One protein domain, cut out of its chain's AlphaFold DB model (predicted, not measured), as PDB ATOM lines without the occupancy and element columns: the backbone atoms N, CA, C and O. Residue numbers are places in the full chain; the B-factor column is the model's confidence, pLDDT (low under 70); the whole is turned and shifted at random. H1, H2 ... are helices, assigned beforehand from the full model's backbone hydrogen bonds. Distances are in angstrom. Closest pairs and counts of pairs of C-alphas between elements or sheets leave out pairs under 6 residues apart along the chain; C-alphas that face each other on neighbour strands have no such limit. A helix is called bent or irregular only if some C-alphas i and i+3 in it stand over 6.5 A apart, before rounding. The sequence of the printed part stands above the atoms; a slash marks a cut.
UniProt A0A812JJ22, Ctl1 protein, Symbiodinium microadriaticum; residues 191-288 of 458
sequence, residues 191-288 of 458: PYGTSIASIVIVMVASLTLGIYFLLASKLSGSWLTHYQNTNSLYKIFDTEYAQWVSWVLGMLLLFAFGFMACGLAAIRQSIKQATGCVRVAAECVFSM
ATOM      1  N   PRO A 191      28.330 -42.614 -27.375       89.75
ATOM      2  CA  PRO A 191      27.903 -41.210 -27.299       89.75
ATOM      3  C   PRO A 191      26.592 -40.934 -28.044       89.75
ATOM      4  O   PRO A 191      25.725 -40.221 -27.539       89.75
ATOM      5  N   TYR A 192      26.411 -41.532 -29.227       90.62
ATOM      6  CA  TYR A 192      25.169 -41.408 -29.995       90.62
ATOM      7  C   TYR A 192      23.988 -42.101 -29.302       90.62
ATOM      8  O   TYR A 192      22.931 -41.492 -29.142       90.62
ATOM      9  N   GLY A 193      24.178 -43.344 -28.843       91.69
ATOM     10  CA  GLY A 193      23.136 -44.117 -28.163       91.69
ATOM     11  C   GLY A 193      22.681 -43.453 -26.866       91.69
ATOM     12  O   GLY A 193      21.487 -43.260 -26.664       91.69
ATOM     13  N   THR A 194      23.625 -43.017 -26.030       92.31
ATOM     14  CA  THR A 194      23.349 -42.320 -24.768       92.31
ATOM     15  C   THR A 194      22.639 -40.984 -24.985       92.31
ATOM     16  O   THR A 194      21.688 -40.680 -24.266       92.31
ATOM     17  N   SER A 195      23.036 -40.209 -26.002       90.62
ATOM     18  CA  SER A 195      22.370 -38.939 -26.329       90.62
ATOM     19  C   SER A 195      20.908 -39.165 -26.730       90.62
ATOM     20  O   SER A 195      20.012 -38.547 -26.157       90.62
ATOM     21  N   ILE A 196      20.644 -40.105 -27.644       90.88
ATOM     22  CA  ILE A 196      19.275 -40.435 -28.071       90.88
ATOM     23  C   ILE A 196      18.457 -41.019 -26.913       90.88
ATOM     24  O   ILE A 196      17.325 -40.590 -26.708       90.88
ATOM     25  N   ALA A 197      19.025 -41.932 -26.120       92.31
ATOM     26  CA  ALA A 197      18.350 -42.511 -24.961       92.31
ATOM     27  C   ALA A 197      17.920 -41.433 -23.956       92.31
ATOM     28  O   ALA A 197      16.784 -41.454 -23.494       92.31
ATOM     29  N   SER A 198      18.782 -40.451 -23.669       91.81
ATOM     30  CA  SER A 198      18.439 -39.355 -22.755       91.81
ATOM     31  C   SER A 198      17.283 -38.490 -23.268       91.81
ATOM     32  O   SER A 198      16.384 -38.161 -22.498       91.81
ATOM     33  N   ILE A 199      17.240 -38.201 -24.575       90.62
ATOM     34  CA  ILE A 199      16.125 -37.470 -25.196       90.62
ATOM     35  C   ILE A 199      14.834 -38.290 -25.108       90.62
ATOM     36  O   ILE A 199      13.797 -37.761 -24.715       90.62
ATOM     37  N   VAL A 200      14.892 -39.589 -25.417       92.50
ATOM     38  CA  VAL A 200      13.725 -40.484 -25.354       92.50
ATOM     39  C   VAL A 200      13.187 -40.602 -23.925       92.50
ATOM     40  O   VAL A 200      11.975 -40.546 -23.738       92.50
ATOM     41  N   ILE A 201      14.054 -40.702 -22.912       93.75
ATOM     42  CA  ILE A 201      13.638 -40.732 -21.500       93.75
ATOM     43  C   ILE A 201      12.875 -39.456 -21.135       93.75
ATOM     44  O   ILE A 201      11.793 -39.541 -20.556       93.75
ATOM     45  N   VAL A 202      13.393 -38.281 -21.510       93.38
ATOM     46  CA  VAL A 202      12.714 -36.999 -21.256       93.38
ATOM     47  C   VAL A 202      11.379 -36.932 -21.997       93.38
ATOM     48  O   VAL A 202      10.382 -36.527 -21.407       93.38
ATOM     49  N   MET A 203      11.315 -37.394 -23.248       93.81
ATOM     50  CA  MET A 203      10.062 -37.464 -24.006       93.81
ATOM     51  C   MET A 203       9.015 -38.347 -23.312       93.81
ATOM     52  O   MET A 203       7.874 -37.923 -23.143       93.81
ATOM     53  N   VAL A 204       9.392 -39.551 -22.876       95.75
ATOM     54  CA  VAL A 204       8.483 -40.468 -22.170       95.75
ATOM     55  C   VAL A 204       8.044 -39.878 -20.829       95.75
ATOM     56  O   VAL A 204       6.863 -39.955 -20.487       95.75
ATOM     57  N   ALA A 205       8.950 -39.237 -20.088       95.75
ATOM     58  CA  ALA A 205       8.618 -38.554 -18.841       95.75
ATOM     59  C   ALA A 205       7.625 -37.402 -19.070       95.75
ATOM     60  O   ALA A 205       6.614 -37.323 -18.377       95.75
ATOM     61  N   SER A 206       7.850 -36.547 -20.074       96.00
ATOM     62  CA  SER A 206       6.920 -35.467 -20.429       96.00
ATOM     63  C   SER A 206       5.557 -35.994 -20.877       96.00
ATOM     64  O   SER A 206       4.539 -35.431 -20.489       96.00
ATOM     65  N   LEU A 207       5.515 -37.089 -21.643       96.25
ATOM     66  CA  LEU A 207       4.264 -37.718 -22.067       96.25
ATOM     67  C   LEU A 207       3.485 -38.285 -20.874       96.25
ATOM     68  O   LEU A 207       2.306 -37.988 -20.705       96.25
ATOM     69  N   THR A 208       4.144 -39.086 -20.035       95.75
ATOM     70  CA  THR A 208       3.509 -39.752 -18.886       95.75
ATOM     71  C   THR A 208       3.053 -38.755 -17.824       95.75
ATOM     72  O   THR A 208       1.909 -38.832 -17.380       95.75
ATOM     73  N   LEU A 209       3.892 -37.775 -17.466       95.00
ATOM     74  CA  LEU A 209       3.519 -36.699 -16.544       95.00
ATOM     75  C   LEU A 209       2.444 -35.786 -17.145       95.00
ATOM     76  O   LEU A 209       1.509 -35.405 -16.445       95.00
ATOM     77  N   GLY A 210       2.539 -35.472 -18.439       95.44
ATOM     78  CA  GLY A 210       1.543 -34.672 -19.149       95.44
ATOM     79  C   GLY A 210       0.156 -35.311 -19.115       95.44
ATOM     80  O   GLY A 210      -0.818 -34.648 -18.769       95.44
ATOM     81  N   ILE A 211       0.076 -36.619 -19.386       94.81
ATOM     82  CA  ILE A 211      -1.165 -37.393 -19.247       94.81
ATOM     83  C   ILE A 211      -1.620 -37.401 -17.787       94.81
ATOM     84  O   ILE A 211      -2.780 -37.090 -17.531       94.81
ATOM     85  N   TYR A 212      -0.724 -37.698 -16.837       94.38
ATOM     86  CA  TYR A 212      -1.054 -37.759 -15.410       94.38
ATOM     87  C   TYR A 212      -1.772 -36.493 -14.924       94.38
ATOM     88  O   TYR A 212      -2.848 -36.595 -14.343       94.38
ATOM     89  N   PHE A 213      -1.245 -35.306 -15.236       94.69
ATOM     90  CA  PHE A 213      -1.844 -34.039 -14.805       94.69
ATOM     91  C   PHE A 213      -3.215 -33.726 -15.441       94.69
ATOM     92  O   PHE A 213      -3.987 -32.942 -14.885       94.69
ATOM     93  N   LEU A 214      -3.558 -34.350 -16.575       92.81
ATOM     94  CA  LEU A 214      -4.852 -34.184 -17.254       92.81
ATOM     95  C   LEU A 214      -5.920 -35.191 -16.793       92.81
ATOM     96  O   LEU A 214      -7.115 -34.984 -17.045       92.81
ATOM     97  N   LEU A 215      -5.518 -36.257 -16.087       89.75
ATOM     98  CA  LEU A 215      -6.417 -37.334 -15.655       89.75
ATOM     99  C   LEU A 215      -7.500 -36.862 -14.680       89.75
ATOM    100  O   LEU A 215      -8.575 -37.454 -14.668       89.75
ATOM    101  N   ALA A 216      -7.273 -35.777 -13.930       84.56
ATOM    102  CA  ALA A 216      -8.231 -35.229 -12.962       84.56
ATOM    103  C   ALA A 216      -9.659 -35.107 -13.526       84.56
ATOM    104  O   ALA A 216     -10.630 -35.431 -12.855       84.56
ATOM    105  N   SER A 217      -9.769 -34.687 -14.790       81.12
ATOM    106  CA  SER A 217     -11.037 -34.437 -15.489       81.12
ATOM    107  C   SER A 217     -11.819 -35.696 -15.872       81.12
ATOM    108  O   SER A 217     -12.996 -35.619 -16.222       81.12
ATOM    109  N   LYS A 218     -11.149 -36.851 -15.873       88.44
ATOM    110  CA  LYS A 218     -11.691 -38.137 -16.323       88.44
ATOM    111  C   LYS A 218     -11.878 -39.133 -15.183       88.44
ATOM    112  O   LYS A 218     -12.519 -40.159 -15.392       88.44
ATOM    113  N   LEU A 219     -11.325 -38.852 -14.007       89.75
ATOM    114  CA  LEU A 219     -11.433 -39.712 -12.834       89.75
ATOM    115  C   LEU A 219     -12.672 -39.351 -12.009       89.75
ATOM    116  O   LEU A 219     -13.013 -38.183 -11.848       89.75
ATOM    117  N   SER A 220     -13.326 -40.365 -11.446       89.00
ATOM    118  CA  SER A 220     -14.455 -40.209 -10.526       89.00
ATOM    119  C   SER A 220     -14.341 -41.184  -9.347       89.00
ATOM    120  O   SER A 220     -13.585 -42.161  -9.386       89.00
ATOM    121  N   GLY A 221     -15.056 -40.891  -8.257       89.62
ATOM    122  CA  GLY A 221     -15.089 -41.730  -7.056       89.62
ATOM    123  C   GLY A 221     -13.729 -41.871  -6.357       89.62
ATOM    124  O   GLY A 221     -12.988 -40.900  -6.187       89.62
ATOM    125  N   SER A 222     -13.394 -43.097  -5.946       89.19
ATOM    126  CA  SER A 222     -12.167 -43.404  -5.186       89.19
ATOM    127  C   SER A 222     -10.883 -42.986  -5.920       89.19
ATOM    128  O   SER A 222      -9.953 -42.453  -5.314       89.19
ATOM    129  N   TRP A 223     -10.852 -43.129  -7.248       88.44
ATOM    130  CA  TRP A 223      -9.688 -42.773  -8.064       88.44
ATOM    131  C   TRP A 223      -9.409 -41.271  -8.093       88.44
ATOM    132  O   TRP A 223      -8.244 -40.872  -8.074       88.44
ATOM    133  N   LEU A 224     -10.455 -40.437  -8.090       87.31
ATOM    134  CA  LEU A 224     -10.303 -38.985  -8.000       87.31
ATOM    135  C   LEU A 224      -9.697 -38.587  -6.649       87.31
ATOM    136  O   LEU A 224      -8.763 -37.790  -6.603       87.31
ATOM    137  N   THR A 225     -10.164 -39.218  -5.570       85.31
ATOM    138  CA  THR A 225      -9.648 -38.973  -4.214       85.31
ATOM    139  C   THR A 225      -8.176 -39.393  -4.101       85.31
ATOM    140  O   THR A 225      -7.350 -38.667  -3.551       85.31
ATOM    141  N   HIS A 226      -7.804 -40.543  -4.677       88.31
ATOM    142  CA  HIS A 226      -6.409 -40.995  -4.713       88.31
ATOM    143  C   HIS A 226      -5.510 -40.063  -5.541       88.31
ATOM    144  O   HIS A 226      -4.392 -39.740  -5.133       88.31
ATOM    145  N   TYR A 227      -6.000 -39.586  -6.687       88.81
ATOM    146  CA  TYR A 227      -5.291 -38.613  -7.513       88.81
ATOM    147  C   TYR A 227      -5.056 -37.290  -6.766       88.81
ATOM    148  O   TYR A 227      -3.925 -36.813  -6.713       88.81
ATOM    149  N   GLN A 228      -6.085 -36.734  -6.121       86.88
ATOM    150  CA  GLN A 228      -5.973 -35.500  -5.331       86.88
ATOM    151  C   GLN A 228      -4.991 -35.653  -4.158       86.88
ATOM    152  O   GLN A 228      -4.205 -34.752  -3.883       86.88
ATOM    153  N   ASN A 229      -4.953 -36.825  -3.518       85.94
ATOM    154  CA  ASN A 229      -4.015 -37.102  -2.426       85.94
ATOM    155  C   ASN A 229      -2.558 -37.295  -2.883       85.94
ATOM    156  O   ASN A 229      -1.630 -37.069  -2.097       85.94
ATOM    157  N   THR A 230      -2.330 -37.730  -4.123       86.56
ATOM    158  CA  THR A 230      -0.978 -37.941  -4.675       86.56
ATOM    159  C   THR A 230      -0.426 -36.692  -5.356       86.56
ATOM    160  O   THR A 230       0.767 -36.414  -5.233       86.56
ATOM    161  N   ASN A 231      -1.278 -35.901  -6.006       86.75
ATOM    162  CA  ASN A 231      -0.876 -34.664  -6.658       86.75
ATOM    163  C   ASN A 231      -0.640 -33.553  -5.620       86.75
ATOM    164  O   ASN A 231      -1.556 -33.103  -4.933       86.75
ATOM    165  N   SER A 232       0.599 -33.067  -5.525       84.00
ATOM    166  CA  SER A 232       0.980 -32.023  -4.570       84.00
ATOM    167  C   SER A 232       0.260 -30.689  -4.787       84.00
ATOM    168  O   SER A 232       0.122 -29.932  -3.832       84.00
ATOM    169  N   LEU A 233      -0.214 -30.391  -6.003       82.19
ATOM    170  CA  LEU A 233      -0.914 -29.135  -6.297       82.19
ATOM    171  C   LEU A 233      -2.227 -29.020  -5.516       82.19
ATOM    172  O   LEU A 233      -2.520 -27.951  -4.995       82.19
ATOM    173  N   TYR A 234      -2.951 -30.129  -5.343       80.69
ATOM    174  CA  TYR A 234      -4.201 -30.185  -4.570       80.69
ATOM    175  C   TYR A 234      -3.986 -30.098  -3.051       80.69
ATOM    176  O   TYR A 234      -4.949 -29.997  -2.302       80.69
ATOM    177  N   LYS A 235      -2.731 -30.141  -2.582       74.88
ATOM    178  CA  LYS A 235      -2.376 -29.910  -1.170       74.88
ATOM    179  C   LYS A 235      -1.995 -28.460  -0.880       74.88
ATOM    180  O   LYS A 235      -1.935 -28.079   0.281       74.88
ATOM    181  N   ILE A 236      -1.643 -27.703  -1.919       72.50
ATOM    182  CA  ILE A 236      -1.136 -26.329  -1.814       72.50
ATOM    183  C   ILE A 236      -2.226 -25.325  -2.190       72.50
ATOM    184  O   ILE A 236      -2.267 -24.236  -1.630       72.50
ATOM    185  N   PHE A 237      -3.081 -25.690  -3.143       75.62
ATOM    186  CA  PHE A 237      -4.097 -24.824  -3.719       75.62
ATOM    187  C   PHE A 237      -5.494 -25.424  -3.579       75.62
ATOM    188  O   PHE A 237      -5.643 -26.647  -3.543       75.62
ATOM    189  N   ASP A 238      -6.507 -24.559  -3.606       78.62
ATOM    190  CA  ASP A 238      -7.911 -24.966  -3.663       78.62
ATOM    191  C   ASP A 238      -8.190 -25.875  -4.857       78.62
ATOM    192  O   ASP A 238      -7.594 -25.727  -5.925       78.62
ATOM    193  N   THR A 239      -9.140 -26.797  -4.704       80.31
ATOM    194  CA  THR A 239      -9.431 -27.858  -5.681       80.31
ATOM    195  C   THR A 239      -9.652 -27.338  -7.105       80.31
ATOM    196  O   THR A 239      -9.133 -27.927  -8.055       80.31
ATOM    197  N   GLU A 240     -10.383 -26.230  -7.270       81.88
ATOM    198  CA  GLU A 240     -10.650 -25.631  -8.586       81.88
ATOM    199  C   GLU A 240      -9.383 -25.038  -9.215       81.88
ATOM    200  O   GLU A 240      -9.076 -25.294 -10.384       81.88
ATOM    201  N   TYR A 241      -8.598 -24.303  -8.426       81.75
ATOM    202  CA  TYR A 241      -7.354 -23.702  -8.895       81.75
ATOM    203  C   TYR A 241      -6.280 -24.766  -9.161       81.75
ATOM    204  O   TYR A 241      -5.635 -24.752 -10.209       81.75
ATOM    205  N   ALA A 242      -6.134 -25.751  -8.273       83.50
ATOM    206  CA  ALA A 242      -5.239 -26.895  -8.434       83.50
ATOM    207  C   ALA A 242      -5.548 -27.693  -9.709       83.50
ATOM    208  O   ALA A 242      -4.625 -28.125 -10.409       83.50
ATOM    209  N   GLN A 243      -6.834 -27.861 -10.040       88.31
ATOM    210  CA  GLN A 243      -7.262 -28.499 -11.280       88.31
ATOM    211  C   GLN A 243      -6.846 -27.690 -12.505       88.31
ATOM    212  O   GLN A 243      -6.265 -28.252 -13.436       88.31
ATOM    213  N   TRP A 244      -7.093 -26.381 -12.492       89.88
ATOM    214  CA  TRP A 244      -6.702 -25.498 -13.588       89.88
ATOM    215  C   TRP A 244      -5.179 -25.492 -13.804       89.88
ATOM    216  O   TRP A 244      -4.714 -25.716 -14.923       89.88
ATOM    217  N   VAL A 245      -4.392 -25.337 -12.732       89.69
ATOM    218  CA  VAL A 245      -2.919 -25.370 -12.794       89.69
ATOM    219  C   VAL A 245      -2.419 -26.724 -13.303       89.69
ATOM    220  O   VAL A 245      -1.525 -26.767 -14.150       89.69
ATOM    221  N   SER A 246      -3.017 -27.831 -12.845       92.69
ATOM    222  CA  SER A 246      -2.679 -29.176 -13.332       92.69
ATOM    223  C   SER A 246      -2.926 -29.297 -14.838       92.69
ATOM    224  O   SER A 246      -2.061 -29.782 -15.561       92.69
ATOM    225  N   TRP A 247      -4.055 -28.799 -15.350       93.56
ATOM    226  CA  TRP A 247      -4.345 -28.850 -16.786       93.56
ATOM    227  C   TRP A 247      -3.348 -28.048 -17.616       93.56
ATOM    228  O   TRP A 247      -2.843 -28.555 -18.619       93.56
ATOM    229  N   VAL A 248      -3.036 -26.820 -17.195       94.38
ATOM    230  CA  VAL A 248      -2.050 -25.975 -17.884       94.38
ATOM    231  C   VAL A 248      -0.693 -26.680 -17.934       94.38
ATOM    232  O   VAL A 248      -0.091 -26.782 -19.002       94.38
ATOM    233  N   LEU A 249      -0.237 -27.232 -16.806       94.44
ATOM    234  CA  LEU A 249       1.030 -27.957 -16.732       94.44
ATOM    235  C   LEU A 249       1.030 -29.206 -17.627       94.44
ATOM    236  O   LEU A 249       1.987 -29.432 -18.368       94.44
ATOM    237  N   GLY A 250      -0.054 -29.984 -17.604       95.69
ATOM    238  CA  GLY A 250      -0.218 -31.171 -18.441       95.69
ATOM    239  C   GLY A 250      -0.164 -30.848 -19.936       95.69
ATOM    240  O   GLY A 250       0.575 -31.489 -20.685       95.69
ATOM    241  N   MET A 251      -0.867 -29.796 -20.366       95.38
ATOM    242  CA  MET A 251      -0.855 -29.332 -21.758       95.38
ATOM    243  C   MET A 251       0.528 -28.843 -22.199       95.38
ATOM    244  O   MET A 251       0.970 -29.177 -23.299       95.38
ATOM    245  N   LEU A 252       1.242 -28.103 -21.345       96.50
ATOM    246  CA  LEU A 252       2.606 -27.655 -21.636       96.50
ATOM    247  C   LEU A 252       3.575 -28.835 -21.794       96.50
ATOM    248  O   LEU A 252       4.408 -28.829 -22.701       96.50
ATOM    249  N   LEU A 253       3.450 -29.867 -20.956       96.75
ATOM    250  CA  LEU A 253       4.274 -31.075 -21.044       96.75
ATOM    251  C   LEU A 253       3.983 -31.890 -22.312       96.75
ATOM    252  O   LEU A 253       4.920 -32.352 -22.965       96.75
ATOM    253  N   LEU A 254       2.712 -32.018 -22.712       95.94
ATOM    254  CA  LEU A 254       2.342 -32.675 -23.971       95.94
ATOM    255  C   LEU A 254       2.790 -31.878 -25.198       95.94
ATOM    256  O   LEU A 254       3.258 -32.465 -26.176       95.94
ATOM    257  N   PHE A 255       2.707 -30.549 -25.141       95.38
ATOM    258  CA  PHE A 255       3.253 -29.689 -26.182       95.38
ATOM    259  C   PHE A 255       4.773 -29.859 -26.303       95.38
ATOM    260  O   PHE A 255       5.281 -30.044 -27.407       95.38
ATOM    261  N   ALA A 256       5.498 -29.875 -25.179       94.00
ATOM    262  CA  ALA A 256       6.936 -30.132 -25.165       94.00
ATOM    263  C   ALA A 256       7.274 -31.516 -25.742       94.00
ATOM    264  O   ALA A 256       8.205 -31.631 -26.540       94.00
ATOM    265  N   PHE A 257       6.498 -32.552 -25.406       95.31
ATOM    266  CA  PHE A 257       6.628 -33.879 -26.012       95.31
ATOM    267  C   PHE A 257       6.444 -33.832 -27.533       95.31
ATOM    268  O   PHE A 257       7.312 -34.315 -28.257       95.31
ATOM    269  N   GLY A 258       5.360 -33.221 -28.022       93.00
ATOM    270  CA  GLY A 258       5.092 -33.090 -29.455       93.00
ATOM    271  C   GLY A 258       6.201 -32.324 -30.179       93.00
ATOM    272  O   GLY A 258       6.693 -32.771 -31.212       93.00
ATOM    273  N   PHE A 259       6.669 -31.220 -29.592       91.44
ATOM    274  CA  PHE A 259       7.783 -30.437 -30.121       91.44
ATOM    275  C   PHE A 259       9.081 -31.254 -30.197       91.44
ATOM    276  O   PHE A 259       9.734 -31.274 -31.239       91.44
ATOM    277  N   MET A 260       9.437 -31.974 -29.127       90.62
ATOM    278  CA  MET A 260      10.616 -32.845 -29.106       90.62
ATOM    279  C   MET A 260      10.488 -34.007 -30.099       90.62
ATOM    280  O   MET A 260      11.458 -34.315 -30.787       90.62
ATOM    281  N   ALA A 261       9.307 -34.619 -30.225       90.69
ATOM    282  CA  ALA A 261       9.049 -35.711 -31.162       90.69
ATOM    283  C   ALA A 261       9.207 -35.262 -32.623       90.69
ATOM    284  O   ALA A 261       9.919 -35.908 -33.395       90.69
ATOM    285  N   CYS A 262       8.604 -34.124 -32.980       89.12
ATOM    286  CA  CYS A 262       8.742 -33.519 -34.304       89.12
ATOM    287  C   CYS A 262      10.190 -33.083 -34.572       89.12
ATOM    288  O   CYS A 262      10.742 -33.349 -35.641       89.12
ATOM    289  N   GLY A 263      10.834 -32.458 -33.581       86.06
ATOM    290  CA  GLY A 263      12.216 -31.996 -33.670       86.06
ATOM    291  C   GLY A 263      13.217 -33.138 -33.825       86.06
ATOM    292  O   GLY A 263      14.173 -33.003 -34.587       86.06
ATOM    293  N   LEU A 264      12.982 -34.286 -33.176       85.81
ATOM    294  CA  LEU A 264      13.907 -35.419 -33.167       85.81
ATOM    295  C   LEU A 264      14.203 -35.936 -34.575       85.81
ATOM    296  O   LEU A 264      15.340 -36.316 -34.835       85.81
ATOM    297  N   ALA A 265      13.222 -35.939 -35.482       78.31
ATOM    298  CA  ALA A 265      13.432 -36.338 -36.874       78.31
ATOM    299  C   ALA A 265      14.340 -35.350 -37.627       78.31
ATOM    300  O   ALA A 265      15.242 -35.778 -38.348       78.31
ATOM    301  N   ALA A 266      14.156 -34.047 -37.404       84.31
ATOM    302  CA  ALA A 266      14.915 -32.988 -38.068       84.31
ATOM    303  C   ALA A 266      16.364 -32.869 -37.559       84.31
ATOM    304  O   ALA A 266      17.272 -32.568 -38.330       84.31
ATOM    305  N   ILE A 267      16.610 -33.133 -36.271       85.31
ATOM    306  CA  ILE A 267      17.921 -32.896 -35.640       85.31
ATOM    307  C   ILE A 267      18.845 -34.120 -35.615       85.31
ATOM    308  O   ILE A 267      19.973 -34.001 -35.138       85.31
ATOM    309  N   ARG A 268      18.426 -35.295 -36.123       84.50
ATOM    310  CA  ARG A 268      19.251 -36.528 -36.064       84.50
ATOM    311  C   ARG A 268      20.643 -36.329 -36.655       84.50
ATOM    312  O   ARG A 268      21.629 -36.792 -36.082       84.50
ATOM    313  N   GLN A 269      20.726 -35.622 -37.781       86.12
ATOM    314  CA  GLN A 269      21.996 -35.357 -38.450       86.12
ATOM    315  C   GLN A 269      22.884 -34.419 -37.625       86.12
ATOM    316  O   GLN A 269      24.076 -34.679 -37.469       86.12
ATOM    317  N   SER A 270      22.294 -33.387 -37.026       87.75
ATOM    318  CA  SER A 270      22.994 -32.467 -36.127       87.75
ATOM    319  C   SER A 270      23.506 -33.185 -34.876       87.75
ATOM    320  O   SER A 270      24.644 -32.966 -34.469       87.75
ATOM    321  N   ILE A 271      22.718 -34.109 -34.306       87.19
ATOM    322  CA  ILE A 271      23.152 -34.961 -33.186       87.19
ATOM    323  C   ILE A 271      24.356 -35.805 -33.611       87.19
ATOM    324  O   ILE A 271      25.348 -35.867 -32.890       87.19
ATOM    325  N   LYS A 272      24.312 -36.422 -34.797       87.12
ATOM    326  CA  LYS A 272      25.422 -37.239 -35.306       87.12
ATOM    327  C   LYS A 272      26.711 -36.433 -35.510       87.12
ATOM    328  O   LYS A 272      27.792 -36.973 -35.314       87.12
ATOM    329  N   GLN A 273      26.616 -35.161 -35.888       88.62
ATOM    330  CA  GLN A 273      27.785 -34.281 -35.976       88.62
ATOM    331  C   GLN A 273      28.297 -33.885 -34.584       88.62
ATOM    332  O   GLN A 273      29.495 -33.973 -34.314       88.62
ATOM    333  N   ALA A 274      27.394 -33.523 -33.670       88.31
ATOM    334  CA  ALA A 274      27.740 -33.121 -32.309       88.31
ATOM    335  C   ALA A 274      28.396 -34.250 -31.491       88.31
ATOM    336  O   ALA A 274      29.269 -33.983 -30.663       88.31
ATOM    337  N   THR A 275      28.039 -35.516 -31.738       88.44
ATOM    338  CA  THR A 275      28.633 -36.661 -31.023       88.44
ATOM    339  C   THR A 275      30.126 -36.827 -31.291       88.44
ATOM    340  O   THR A 275      30.818 -37.381 -30.439       88.44
ATOM    341  N   GLY A 276      30.648 -36.313 -32.411       88.38
ATOM    342  CA  GLY A 276      32.090 -36.247 -32.661       88.38
ATOM    343  C   GLY A 276      32.805 -35.391 -31.612       88.38
ATOM    344  O   GLY A 276      33.744 -35.856 -30.969       88.38
ATOM    345  N   CYS A 277      32.297 -34.182 -31.361       89.31
ATOM    346  CA  CYS A 277      32.824 -33.288 -30.327       89.31
ATOM    347  C   CYS A 277      32.677 -33.892 -28.924       89.31
ATOM    348  O   CYS A 277      33.618 -33.851 -28.134       89.31
ATOM    349  N   VAL A 278      31.525 -34.507 -28.629       89.88
ATOM    350  CA  VAL A 278      31.280 -35.181 -27.341       89.88
ATOM    351  C   VAL A 278      32.254 -36.339 -27.126       89.88
ATOM    352  O   VAL A 278      32.765 -36.505 -26.024       89.88
ATOM    353  N   ARG A 279      32.561 -37.114 -28.172       88.00
ATOM    354  CA  ARG A 279      33.523 -38.218 -28.097       88.00
ATOM    355  C   ARG A 279      34.925 -37.723 -27.752       88.00
ATOM    356  O   ARG A 279      35.555 -38.297 -26.871       88.00
ATOM    357  N   VAL A 280      35.387 -36.654 -28.402       89.19
ATOM    358  CA  VAL A 280      36.699 -36.049 -28.112       89.19
ATOM    359  C   VAL A 280      36.725 -35.444 -26.705       89.19
ATOM    360  O   VAL A 280      37.701 -35.622 -25.980       89.19
ATOM    361  N   ALA A 281      35.643 -34.790 -26.275       89.56
ATOM    362  CA  ALA A 281      35.523 -34.263 -24.916       89.56
ATOM    363  C   ALA A 281      35.555 -35.382 -23.861       89.56
ATOM    364  O   ALA A 281      36.269 -35.267 -22.866       89.56
ATOM    365  N   ALA A 282      34.844 -36.490 -24.096       88.50
ATOM    366  CA  ALA A 282      34.890 -37.661 -23.228       88.50
ATOM    367  C   ALA A 282      36.307 -38.256 -23.189       88.50
ATOM    368  O   ALA A 282      36.841 -38.483 -22.108       88.50
ATOM    369  N   GLU A 283      36.959 -38.449 -24.337       87.31
ATOM    370  CA  GLU A 283      38.341 -38.937 -24.395       87.31
ATOM    371  C   GLU A 283      39.303 -38.040 -23.603       87.31
ATOM    372  O   GLU A 283      40.124 -38.547 -22.840       87.31
ATOM    373  N   CYS A 284      39.151 -36.720 -23.708       88.62
ATOM    374  CA  CYS A 284      39.909 -35.733 -22.944       88.62
ATOM    375  C   CYS A 284      39.713 -35.897 -21.426       88.62
ATOM    376  O   CYS A 284      40.687 -36.090 -20.696       88.62
ATOM    377  N   VAL A 285      38.460 -35.904 -20.954       89.44
ATOM    378  CA  VAL A 285      38.119 -36.051 -19.526       89.44
ATOM    379  C   VAL A 285      38.636 -37.375 -18.963       89.44
ATOM    380  O   VAL A 285      39.232 -37.406 -17.890       89.44
ATOM    381  N   PHE A 286      38.462 -38.471 -19.700       88.12
ATOM    382  CA  PHE A 286      38.873 -39.794 -19.246       88.12
ATOM    383  C   PHE A 286      40.382 -40.064 -19.369       88.12
ATOM    384  O   PHE A 286      40.886 -40.952 -18.684       88.12
ATOM    385  N   SER A 287      41.107 -39.318 -20.209       88.25
ATOM    386  CA  SER A 287      42.579 -39.362 -20.271       88.25
ATOM    387  C   SER A 287      43.237 -38.609 -19.110       88.25
ATOM    388  O   SER A 287      44.435 -38.756 -18.880       88.25
ATOM    389  N   MET A 288      42.474 -37.779 -18.391       89.75
ATOM    390  CA  MET A 288      42.941 -36.972 -17.264       89.75
ATOM    391  C   MET A 288      42.041 -37.203 -16.045       89.75
ATOM    392  O   MET A 288      41.184 -36.371 -15.763       89.75
TER     393      MET A 288
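AT A GLANCE: This is residues 191 to 288 of the 458 residues of the protein "Ctl1 protein" of Symbiodinium microadriaticum (UniProt A0A812JJ22). Two long helices, H1 and H4a, run side by side in opposite ways, with a small head of H2 and H3 at one end of the pair. At the other end the last helix bends sharply, and its second arm, H4b, crosses by the first residues of H1, with residues 283 to 288 sticking out. The printed part has 98 residues and four named helices, H1 to H4 in order, with no named strand; its class is all helix. It is only just extended, close to loose, with a radius of gyration of the C-alphas of 19.2 A and an elongated outline of 57 by 32 by 20 A.

HOW THE PARTS SIT: H1, residues 191 to 217, touches H2, residues 222 to 230, only just, with 3 pairs of C-alphas within 8 A, through residue 216 alone; the closest C-alphas, of Ala 216 and Leu 224, are 6.6 A apart. H4, residues 239 to 287, was assigned as one helix by its hydrogen bonds but is bent, with C-alphas 266 and 269 7.5 A apart; its arms H4a, residues 239 to 266, and H4b, residues 269 to 287, are about perpendicular at 87 degrees. H1 and H4a touch at a shallow tilt of 30 degrees, opposite ways, closest at the C-alphas of Gly 210 and Gly 250, 4.0 A. H4b touches residues 191 to 195 of H1 at a steep tilt of 65 degrees, closest at the C-alphas of Pro 191 and Thr 275, 5.9 A. H3, residues 233 to 236, touches H4a, closest at the C-alphas of Tyr 234 and Ala 242, 5.2 A. Helix packing is mostly crossed, but only just: 1 of 3 tilted pairs is shallow. Every O i to N i+4 pair is within hydrogen-bond range in H2, against 20 of 23 in H1, 22 of 24 in H4a and 13 of 15 in H4b; H3 is too short for such a pair.

IN THESE COORDINATES: H1 begins at C-alpha 191 (27.903, -41.210, -27.299) and is 41.3 A long; it is only just irregular, C-alphas 213 and 216 being 6.8 A apart. H2 is 12.5 A long and H3 5.3 A. H4a is 40.8 A long; H4b, 27.8 A with a kink of 26 degrees near residue 277, ends at C-alpha 287 (42.579, -39.362, -20.271).

THE WHOLE: The farthest C-alphas, of Gly 221 and Ser 287, are 59.2 A apart. The printed part has no cut, its three links are tight, and no printed residue is under 70 in pLDDT.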